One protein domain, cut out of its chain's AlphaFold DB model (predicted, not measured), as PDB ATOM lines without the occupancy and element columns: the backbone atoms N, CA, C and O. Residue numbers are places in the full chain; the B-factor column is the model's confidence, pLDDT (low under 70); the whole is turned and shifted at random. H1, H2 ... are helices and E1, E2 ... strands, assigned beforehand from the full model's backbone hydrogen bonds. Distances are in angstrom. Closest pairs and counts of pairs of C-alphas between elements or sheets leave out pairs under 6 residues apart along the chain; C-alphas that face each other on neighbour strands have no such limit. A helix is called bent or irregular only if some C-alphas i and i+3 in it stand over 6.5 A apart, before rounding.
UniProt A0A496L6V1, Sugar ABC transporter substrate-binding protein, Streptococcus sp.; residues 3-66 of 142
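What this domain is: This is residues 3 to 66 of the 142 residues of the protein "Sugar ABC transporter substrate-binding protein" of Streptococcus sp. (UniProt A0A496L6V1). The chain makes a wide, open loop with a hollow middle, from which the far part of the long helix H3 sticks out as an arm. One side of the loop is a short ribbon in which E1 runs beside residues 44 to 45, with H2 near it; H1 and the beginning of H3 meet away from this ribbon, beyond residues 10 to 18 and 46 to 50, and residues 27 to 39 swing round from H1 to H2. The printed part has 64 residues, with one named strand and three named helices in the order E1, H1, H2, H3; it is mostly helix by its named elements, which hold 30 residues, under half. It is only just loose, close to compact, with a radius of gyration of the C-alphas of 13.3 A and spans of 33 by 29 by 25 A.

Where its parts are: The strand E1, residues 7 to 9, begins at C-alpha 7 at (-46.804, -29.161, -20.600). The helix H1, residues 19 to 26, is 10.5 A long from first to last C-alpha and begins at C-alpha 19 at (-29.340, -25.661, -28.186). H2 is a helix of four residues, 40 to 43. H3, residues 51 to 65, is the longest helix, 21.1 A from first to last C-alpha, and ends at C-alpha 65 at (-28.824, -3.331, -14.625). H3 is irregular, but only just: C-alphas 61 and 64 are 6.9 A apart, and its line is a rough one.

How they stand to each other: E1 pairs with no named strand. Residues 3 to 4 pair with residues 7 to 8 of E1, antiparallel, and residues 8 to 9 of E1 pair with residues 44 to 45, parallel. The closest C-alphas of E1 and H2 are those of Lys 7 and His 43, 4.6 A apart. H1 and H3 touch, H3 with residues 51 to 52 alone; their closest C-alphas are those of Ala 19 and Gly 51, 5.2 A apart. They run opposite ways at a steep tilt of 51 degrees. H2 touches no helix, and E1 and H3 are apart. In H1 every O i to N i+4 pair is within hydrogen-bond range, in H3 8 of 11 are, and H2 is too short for such a pair.

The domain as a whole: The two C-alphas farthest apart are those of Gly 5 and Tyr 65, at 37.5 A. The link from H1 to H2, 13 residues, is long; those from E1 to H1 and from H2 to H3 are short. Residues 30 to 39 stand free, and so do residues 59 to 66, of which 59 to 65 belong to H3. The printed part has no cut. The mean pLDDT of the printed part is 89.7, and no printed residue is under 70.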
ATOM      1  N   LYS A   3     -44.693 -33.349 -25.666       92.12
ATOM      2  CA  LYS A   3     -45.894 -32.805 -25.020       92.12
ATOM      3  C   LYS A   3     -46.445 -33.824 -24.027       92.12
ATOM      4  O   LYS A   3     -46.668 -34.967 -24.413       92.12
ATOM      5  N   ASP A   4     -46.718 -33.385 -22.805       91.06
ATOM      6  CA  ASP A   4     -47.387 -34.161 -21.760       91.06
ATOM      7  C   ASP A   4     -48.516 -33.318 -21.156       91.06
ATOM      8  O   ASP A   4     -48.271 -32.323 -20.474       91.06
ATOM      9  N   GLY A   5     -49.764 -33.668 -21.475       91.25
ATOM     10  CA  GLY A   5     -50.928 -32.861 -21.108       91.25
ATOM     11  C   GLY A   5     -50.845 -31.438 -21.672       91.25
ATOM     12  O   GLY A   5     -50.829 -31.238 -22.888       91.25
ATOM     13  N   ASP A   6     -50.822 -30.452 -20.781       90.44
ATOM     14  CA  ASP A   6     -50.638 -29.032 -21.080       90.44
ATOM     15  C   ASP A   6     -49.161 -28.611 -21.115       90.44
ATOM     16  O   ASP A   6     -48.863 -27.513 -21.574       90.44
ATOM     17  N   LYS A   7     -48.231 -29.469 -20.679       93.00
ATOM     18  CA  LYS A   7     -46.804 -29.161 -20.600       93.00
ATOM     19  C   LYS A   7     -46.039 -29.558 -21.853       93.00
ATOM     20  O   LYS A   7     -46.328 -30.552 -22.519       93.00
ATOM     21  N   TYR A   8     -44.988 -28.800 -22.126       93.19
ATOM     22  CA  TYR A   8     -44.071 -29.011 -23.233       93.19
ATOM     23  C   TYR A   8     -42.639 -29.064 -22.717       93.19
ATOM     24  O   TYR A   8     -42.119 -28.080 -22.202       93.19
ATOM     25  N   LYS A   9     -41.964 -30.194 -22.911       92.88
ATOM     26  CA  LYS A   9     -40.538 -30.333 -22.620       92.88
ATOM     27  C   LYS A   9     -39.710 -30.007 -23.858       92.88
ATOM     28  O   LYS A   9     -39.886 -30.611 -24.926       92.88
ATOM     29  N   VAL A  10     -38.778 -29.065 -23.734       90.69
ATOM     30  CA  VAL A  10     -37.776 -28.805 -24.774       90.69
ATOM     31  C   VAL A  10     -36.745 -29.929 -24.746       90.69
ATOM     32  O   VAL A  10     -36.135 -30.218 -23.720       90.69
ATOM     33  N   LEU A  11     -36.586 -30.609 -25.882       90.75
ATOM     34  CA  LEU A  11     -35.648 -31.721 -26.004       90.75
ATOM     35  C   LEU A  11     -34.228 -31.184 -26.172       90.75
ATOM     36  O   LEU A  11     -34.025 -30.183 -26.861       90.75
ATOM     37  N   ALA A  12     -33.261 -31.888 -25.585       89.75
ATOM     38  CA  ALA A  12     -31.852 -31.576 -25.761       89.75
ATOM     39  C   ALA A  12     -31.446 -31.665 -27.247       89.75
ATOM     40  O   ALA A  12     -31.972 -32.517 -27.981       89.75
ATOM     41  N   PRO A  13     -30.513 -30.809 -27.699       90.62
ATOM     42  CA  PRO A  13     -29.955 -30.899 -29.041       90.62
ATOM     43  C   PRO A  13     -29.232 -32.240 -29.239       90.62
ATOM     44  O   PRO A  13     -28.682 -32.812 -28.295       90.62
ATOM     45  N   LYS A  14     -29.234 -32.758 -30.472       90.94
ATOM     46  CA  LYS A  14     -28.504 -33.984 -30.836       90.94
ATOM     47  C   LYS A  14     -27.205 -33.643 -31.565       90.94
ATOM     48  O   LYS A  14     -26.945 -32.487 -31.896       90.94
ATOM     49  N   ASP A  15     -26.387 -34.666 -31.801       91.88
ATOM     50  CA  ASP A  15     -25.181 -34.594 -32.637       91.88
ATOM     51  C   ASP A  15     -24.135 -33.575 -32.153       91.88
ATOM     52  O   ASP A  15     -23.421 -32.969 -32.949       91.88
ATOM     53  N   GLY A  16     -24.063 -33.359 -30.834       89.38
ATOM     54  CA  GLY A  16     -23.117 -32.425 -30.212       89.38
ATOM     55  C   GLY A  16     -23.391 -30.946 -30.505       89.38
ATOM     56  O   GLY A  16     -22.549 -30.105 -30.202       89.38
ATOM     57  N   LYS A  17     -24.546 -30.616 -31.095       91.62
ATOM     58  CA  LYS A  17     -24.924 -29.238 -31.419       91.62
ATOM     59  C   LYS A  17     -25.315 -28.465 -30.167       91.62
ATOM     60  O   LYS A  17     -25.827 -29.031 -29.203       91.62
ATOM     61  N   SER A  18     -25.132 -27.148 -30.210       90.25
ATOM     62  CA  SER A  18     -25.693 -26.276 -29.177       90.25
ATOM     63  C   SER A  18     -27.221 -26.230 -29.277       90.25
ATOM     64  O   SER A  18     -27.793 -26.428 -30.353       90.25
ATOM     65  N   ALA A  19     -27.898 -25.912 -28.169       89.50
ATOM     66  CA  ALA A  19     -29.340 -25.661 -28.186       89.50
ATOM     67  C   ALA A  19     -29.716 -24.549 -29.182       89.50
ATOM     68  O   ALA A  19     -30.780 -24.607 -29.801       89.50
ATOM     69  N   ASP A  20     -28.826 -23.566 -29.373       88.00
ATOM     70  CA  ASP A  20     -29.069 -22.455 -30.283       88.00
ATOM     71  C   ASP A  20     -29.046 -22.900 -31.752       88.00
ATOM     72  O   ASP A  20     -30.036 -22.715 -32.466       88.00
ATOM     73  N   GLU A  21     -27.961 -23.567 -32.163       90.50
ATOM     74  CA  GLU A  21     -27.779 -24.136 -33.505       90.50
ATOM     75  C   GLU A  21     -28.888 -25.140 -33.841       90.50
ATOM     76  O   GLU A  21     -29.463 -25.111 -34.929       90.50
ATOM     77  N   TRP A  22     -29.245 -26.004 -32.888       91.62
ATOM     78  CA  TRP A  22     -30.292 -27.002 -33.082       91.62
ATOM     79  C   TRP A  22     -31.639 -26.373 -33.426       91.62
ATOM     80  O   TRP A  22     -32.333 -26.837 -34.334       91.62
ATOM     81  N   ALA A  23     -32.004 -25.303 -32.722       88.19
ATOM     82  CA  ALA A  23     -33.246 -24.603 -32.983       88.19
ATOM     83  C   ALA A  23     -33.187 -23.776 -34.280       88.19
ATOM     84  O   ALA A  23     -34.213 -23.690 -34.948       88.19
ATOM     85  N   TRP A  24     -32.025 -23.251 -34.698       89.25
ATOM     86  CA  TRP A  24     -31.853 -22.658 -36.039       89.25
ATOM     87  C   TRP A  24     -32.094 -23.651 -37.178       89.25
ATOM     88  O   TRP A  24     -32.654 -23.272 -38.200       89.25
ATOM     89  N   ILE A  25     -31.708 -24.916 -37.002       90.19
ATOM     90  CA  ILE A  25     -31.870 -25.955 -38.032       90.19
ATOM     91  C   ILE A  25     -33.296 -26.524 -38.051       90.19
ATOM     92  O   ILE A  25     -33.836 -26.814 -39.114       90.19
ATOM     93  N   ASN A  26     -33.901 -26.724 -36.877       89.50
ATOM     94  CA  ASN A  26     -35.109 -27.548 -36.727       89.50
ATOM     95  C   ASN A  26     -36.380 -26.755 -36.395       89.50
ATOM     96  O   ASN A  26     -37.415 -27.349 -36.092       89.50
ATOM     97  N   SER A  27     -36.323 -25.426 -36.396       86.50
ATOM     98  CA  SER A  27     -37.494 -24.585 -36.158       86.50
ATOM     99  C   SER A  27     -37.528 -23.418 -37.130       86.50
ATOM    100  O   SER A  27     -36.540 -23.105 -37.784       86.50
ATOM    101  N   LEU A  28     -38.666 -22.729 -37.185       85.62
ATOM    102  CA  LEU A  28     -38.795 -21.535 -38.009       85.62
ATOM    103  C   LEU A  28     -38.014 -20.332 -37.455       85.62
ATOM    104  O   LEU A  28     -37.977 -19.324 -38.151       85.62
ATOM    105  N   ARG A  29     -37.409 -20.419 -36.249       84.38
ATOM    106  CA  ARG A  29     -36.765 -19.309 -35.508       84.38
ATOM    107  C   ARG A  29     -37.422 -17.984 -35.846       84.38
ATOM    108  O   ARG A  29     -38.552 -17.826 -35.432       84.38
ATOM    109  N   ASP A  30     -36.796 -17.086 -36.604       85.00
ATOM    110  CA  ASP A  30     -37.314 -15.746 -36.919       85.00
ATOM    111  C   ASP A  30     -38.114 -15.634 -38.219       85.00
ATOM    112  O   ASP A  30     -38.724 -14.602 -38.477       85.00
ATOM    113  N   PHE A  31     -38.175 -16.701 -39.007       85.12
ATOM    114  CA  PHE A  31     -38.689 -16.696 -40.377       85.12
ATOM    115  C   PHE A  31     -40.119 -17.237 -40.522       85.12
ATOM    116  O   PHE A  31     -40.633 -17.326 -41.634       85.12
ATOM    117  N   GLY A  32     -40.770 -17.617 -39.420       82.62
ATOM    118  CA  GLY A  32     -42.148 -18.115 -39.421       82.62
ATOM    119  C   GLY A  32     -43.141 -17.131 -38.803       82.62
ATOM    120  O   GLY A  32     -42.757 -16.377 -37.909       82.62
ATOM    121  N   PRO A  33     -44.428 -17.157 -39.198       79.00
ATOM    122  CA  PRO A  33     -45.477 -16.505 -38.422       79.00
ATOM    123  C   PRO A  33     -45.531 -17.133 -37.021       79.00
ATOM    124  O   PRO A  33     -45.659 -18.351 -36.885       79.00
ATOM    125  N   LYS A  34     -45.407 -16.304 -35.979       83.94
ATOM    126  CA  LYS A  34     -45.405 -16.738 -34.575       83.94
ATOM    127  C   LYS A  34     -46.657 -16.224 -33.881       83.94
ATOM    128  O   LYS A  34     -46.923 -15.027 -33.895       83.94
ATOM    129  N   TYR A  35     -47.377 -17.125 -33.228       85.75
ATOM    130  CA  TYR A  35     -48.336 -16.787 -32.185       85.75
ATOM    131  C   TYR A  35     -48.035 -17.669 -30.979       85.75
ATOM    132  O   TYR A  35     -47.871 -18.880 -31.128       85.75
ATOM    133  N   VAL A  36     -47.951 -17.052 -29.808       84.88
ATOM    134  CA  VAL A  36     -47.815 -17.723 -28.519       84.88
ATOM    135  C   VAL A  36     -48.783 -17.066 -27.540       84.88
ATOM    136  O   VAL A  36     -48.953 -15.850 -27.583       84.88
ATOM    137  N   SER A  37     -49.443 -17.862 -26.700       89.69
ATOM    138  CA  SER A  37     -50.287 -17.336 -25.625       89.69
ATOM    139  C   SER A  37     -49.424 -16.817 -24.470       89.69
ATOM    140  O   SER A  37     -48.301 -17.287 -24.277       89.69
ATOM    141  N   ASP A  38     -49.933 -15.857 -23.694       90.06
ATOM    142  CA  ASP A  38     -49.177 -15.217 -22.603       90.06
ATOM    143  C   ASP A  38     -48.724 -16.219 -21.525       90.06
ATOM    144  O   ASP A  38     -47.680 -16.055 -20.891       90.06
ATOM    145  N   ASP A  39     -49.494 -17.287 -21.338       91.62
ATOM    146  CA  ASP A  39     -49.256 -18.348 -20.368       91.62
ATOM    147  C   ASP A  39     -48.277 -19.427 -20.856       91.62
ATOM    148  O   ASP A  39     -47.821 -20.226 -20.032       91.62
ATOM    149  N   ILE A  40     -47.882 -19.442 -22.141       89.50
ATOM    150  CA  ILE A  40     -47.087 -20.537 -22.730       89.50
ATOM    151  C   ILE A  40     -45.812 -20.838 -21.934       89.50
ATOM    152  O   ILE A  40     -45.449 -21.996 -21.751       89.50
ATOM    153  N   ASN A  41     -45.152 -19.804 -21.405       87.31
ATOM    154  CA  ASN A  41     -43.893 -19.949 -20.675       87.31
ATOM    155  C   ASN A  41     -44.067 -20.719 -19.357       87.31
ATOM    156  O   ASN A  41     -43.117 -21.337 -18.892       87.31
ATOM    157  N   SER A  42     -45.267 -20.712 -18.766       90.75
ATOM    158  CA  SER A  42     -45.576 -21.497 -17.562       90.75
ATOM    159  C   SER A  42     -45.778 -22.990 -17.852       90.75
ATOM    160  O   SER A  42     -45.640 -23.824 -16.956       90.75
ATOM    161  N   HIS A  43     -46.035 -23.327 -19.116       92.69
ATOM    162  CA  HIS A  43     -46.241 -24.686 -19.602       92.69
ATOM    163  C   HIS A  43     -44.983 -25.296 -20.236       92.69
ATOM    164  O   HIS A  43     -44.968 -26.488 -20.539       92.69
ATOM    165  N   VAL A  44     -43.919 -24.516 -20.447       92.62
ATOM    166  CA  VAL A  44     -42.691 -24.976 -21.108       92.62
ATOM    167  C   VAL A  44     -41.592 -25.256 -20.084       92.62
ATOM    168  O   VAL A  44     -41.167 -24.370 -19.348       92.62
ATOM    169  N   ASP A  45     -41.084 -26.487 -20.087       91.81
ATOM    170  CA  ASP A  45     -39.874 -26.876 -19.365       91.81
ATOM    171  C   ASP A  45     -38.658 -26.773 -20.298       91.81
ATOM    172  O   ASP A  45     -38.593 -27.437 -21.341       91.81
ATOM    173  N   ILE A  46     -37.703 -25.918 -19.927       90.88
ATOM    174  CA  ILE A  46     -36.476 -25.644 -20.678       90.88
ATOM    175  C   ILE A  46     -35.249 -25.861 -19.793       90.88
ATOM    176  O   ILE A  46     -35.190 -25.408 -18.648       90.88
ATOM    177  N   ASP A  47     -34.235 -26.515 -20.353       90.56
ATOM    178  CA  ASP A  47     -32.941 -26.698 -19.699       90.56
ATOM    179  C   ASP A  47     -32.261 -25.342 -19.433       90.56
ATOM    180  O   ASP A  47     -31.907 -24.615 -20.362       90.56
ATOM    181  N   GLN A  48     -32.051 -25.013 -18.155       90.38
ATOM    182  CA  GLN A  48     -31.465 -23.742 -17.711       90.38
ATOM    183  C   GLN A  48     -29.932 -23.679 -17.785       90.38
ATOM    184  O   GLN A  48     -29.338 -22.687 -17.359       90.38
ATOM    185  N   THR A  49     -29.269 -24.718 -18.289       89.56
ATOM    186  CA  THR A  49     -27.800 -24.779 -18.372       89.56
ATOM    187  C   THR A  49     -27.248 -24.353 -19.732       89.56
ATOM    188  O   THR A  49     -26.042 -24.167 -19.877       89.56
ATOM    189  N   GLN A  50     -28.115 -24.149 -20.726       86.56
ATOM    190  CA  GLN A  50     -27.725 -23.832 -22.097       86.56
ATOM    191  C   GLN A  50     -28.786 -22.991 -22.819       86.56
ATOM    192  O   GLN A  50     -29.925 -22.876 -22.367       86.56
ATOM    193  N   GLY A  51     -28.407 -22.415 -23.964       87.38
ATOM    194  CA  GLY A  51     -29.329 -21.719 -24.865       87.38
ATOM    195  C   GLY A  51     -30.197 -20.675 -24.156       87.38
ATOM    196  O   GLY A  51     -29.706 -19.885 -23.351       87.38
ATOM    197  N   ASP A  52     -31.495 -20.683 -24.457       87.69
ATOM    198  CA  ASP A  52     -32.445 -19.705 -23.916       87.69
ATOM    199  C   ASP A  52     -32.735 -19.908 -22.418       87.69
ATOM    200  O   ASP A  52     -32.976 -18.935 -21.708       87.69
ATOM    201  N   GLY A  53     -32.620 -21.132 -21.891       89.25
ATOM    202  CA  GLY A  53     -32.784 -21.371 -20.456       89.25
ATOM    203  C   GLY A  53     -31.654 -20.758 -19.623       89.25
ATOM    204  O   GLY A  53     -31.918 -20.183 -18.564       89.25
ATOM    205  N   LEU A  54     -30.410 -20.800 -20.119       91.00
ATOM    206  CA  LEU A  54     -29.290 -20.094 -19.486       91.00
ATOM    207  C   LEU A  54     -29.499 -18.575 -19.524       91.00
ATOM    208  O   LEU A  54     -29.289 -17.907 -18.512       91.00
ATOM    209  N   LYS A  55     -29.977 -18.034 -20.655       90.25
ATOM    210  CA  LYS A  55     -30.306 -16.604 -20.782       90.25
ATOM    211  C   LYS A  55     -31.376 -16.183 -19.772       90.25
ATOM    212  O   LYS A  55     -31.196 -15.166 -19.118       90.25
ATOM    213  N   LEU A  56     -32.436 -16.975 -19.574       89.69
ATOM    214  CA  LEU A  56     -33.474 -16.700 -18.565       89.69
ATOM    215  C   LEU A  56     -32.930 -16.709 -17.132       89.69
ATOM    216  O   LEU A  56     -33.391 -15.941 -16.286       89.69
ATOM    217  N   LYS A  57     -31.961 -17.580 -16.835       91.38
ATOM    218  CA  LYS A  57     -31.285 -17.582 -15.535       91.38
ATOM    219  C   LYS A  57     -30.459 -16.309 -15.349       91.38
ATOM    220  O   LYS A  57     -30.601 -15.654 -14.322       91.38
ATOM    221  N   MET A  58     -29.656 -15.943 -16.349       92.75
ATOM    222  CA  MET A  58     -28.864 -14.711 -16.338       92.75
ATOM    223  C   MET A  58     -29.755 -13.469 -16.234       92.75
ATOM    224  O   MET A  58     -29.454 -12.571 -15.459       92.75
ATOM    225  N   ASP A  59     -30.878 -13.431 -16.950       92.56
ATOM    226  CA  ASP A  59     -31.818 -12.308 -16.937       92.56
ATOM    227  C   ASP A  59     -32.334 -12.002 -15.524       92.56
ATOM    228  O   ASP A  59     -32.351 -10.845 -15.109       92.56
ATOM    229  N   LYS A  60     -32.650 -13.026 -14.719       90.56
ATOM    230  CA  LYS A  60     -33.091 -12.828 -13.324       90.56
ATOM    231  C   LYS A  60     -32.086 -12.039 -12.485       90.56
ATOM    232  O   LYS A  60     -32.508 -11.285 -11.609       90.56
ATOM    233  N   GLU A  61     -30.796 -12.215 -12.750       91.62
ATOM    234  CA  GLU A  61     -29.703 -11.544 -12.046       91.62
ATOM    235  C   GLU A  61     -29.358 -10.197 -12.694       91.62
ATOM    236  O   GLU A  61     -29.123  -9.211 -11.993       91.62
ATOM    237  N   LEU A  62     -29.364 -10.134 -14.028       93.56
ATOM    238  CA  LEU A  62     -28.847  -9.005 -14.797       93.56
ATOM    239  C   LEU A  62     -29.888  -7.925 -15.100       93.56
ATOM    240  O   LEU A  62     -29.510  -6.771 -15.294       93.56
ATOM    241  N   LYS A  63     -31.190  -8.247 -15.094       92.50
ATOM    242  CA  LYS A  63     -32.263  -7.301 -15.455       92.50
ATOM    243  C   LYS A  63     -32.264  -6.017 -14.631       92.50
ATOM    244  O   LYS A  63     -32.715  -4.986 -15.107       92.50
ATOM    245  N   GLN A  64     -31.753  -6.065 -13.399       93.00
ATOM    246  CA  GLN A  64     -31.650  -4.891 -12.527       93.00
ATOM    247  C   GLN A  64     -30.689  -3.822 -13.073       93.00
ATOM    248  O   GLN A  64     -30.790  -2.659 -12.697       93.00
ATOM    249  N   TYR A  65     -29.769  -4.218 -13.954       93.19
ATOM    250  CA  TYR A  65     -28.824  -3.331 -14.625       93.19
ATOM    251  C   TYR A  65     -29.312  -2.894 -16.013       93.19
ATOM    252  O   TYR A  65     -28.675  -2.052 -16.643       93.19
ATOM    253  N   ALA A  66     -30.418  -3.461 -16.505       90.31
ATOM    254  CA  ALA A  66     -30.979  -3.094 -17.795       90.31
ATOM    255  C   ALA A  66     -31.685  -1.736 -17.694       90.31
ATOM    256  O   ALA A  66     -32.556  -1.524 -16.850       90.31
TER     257      ALA A  66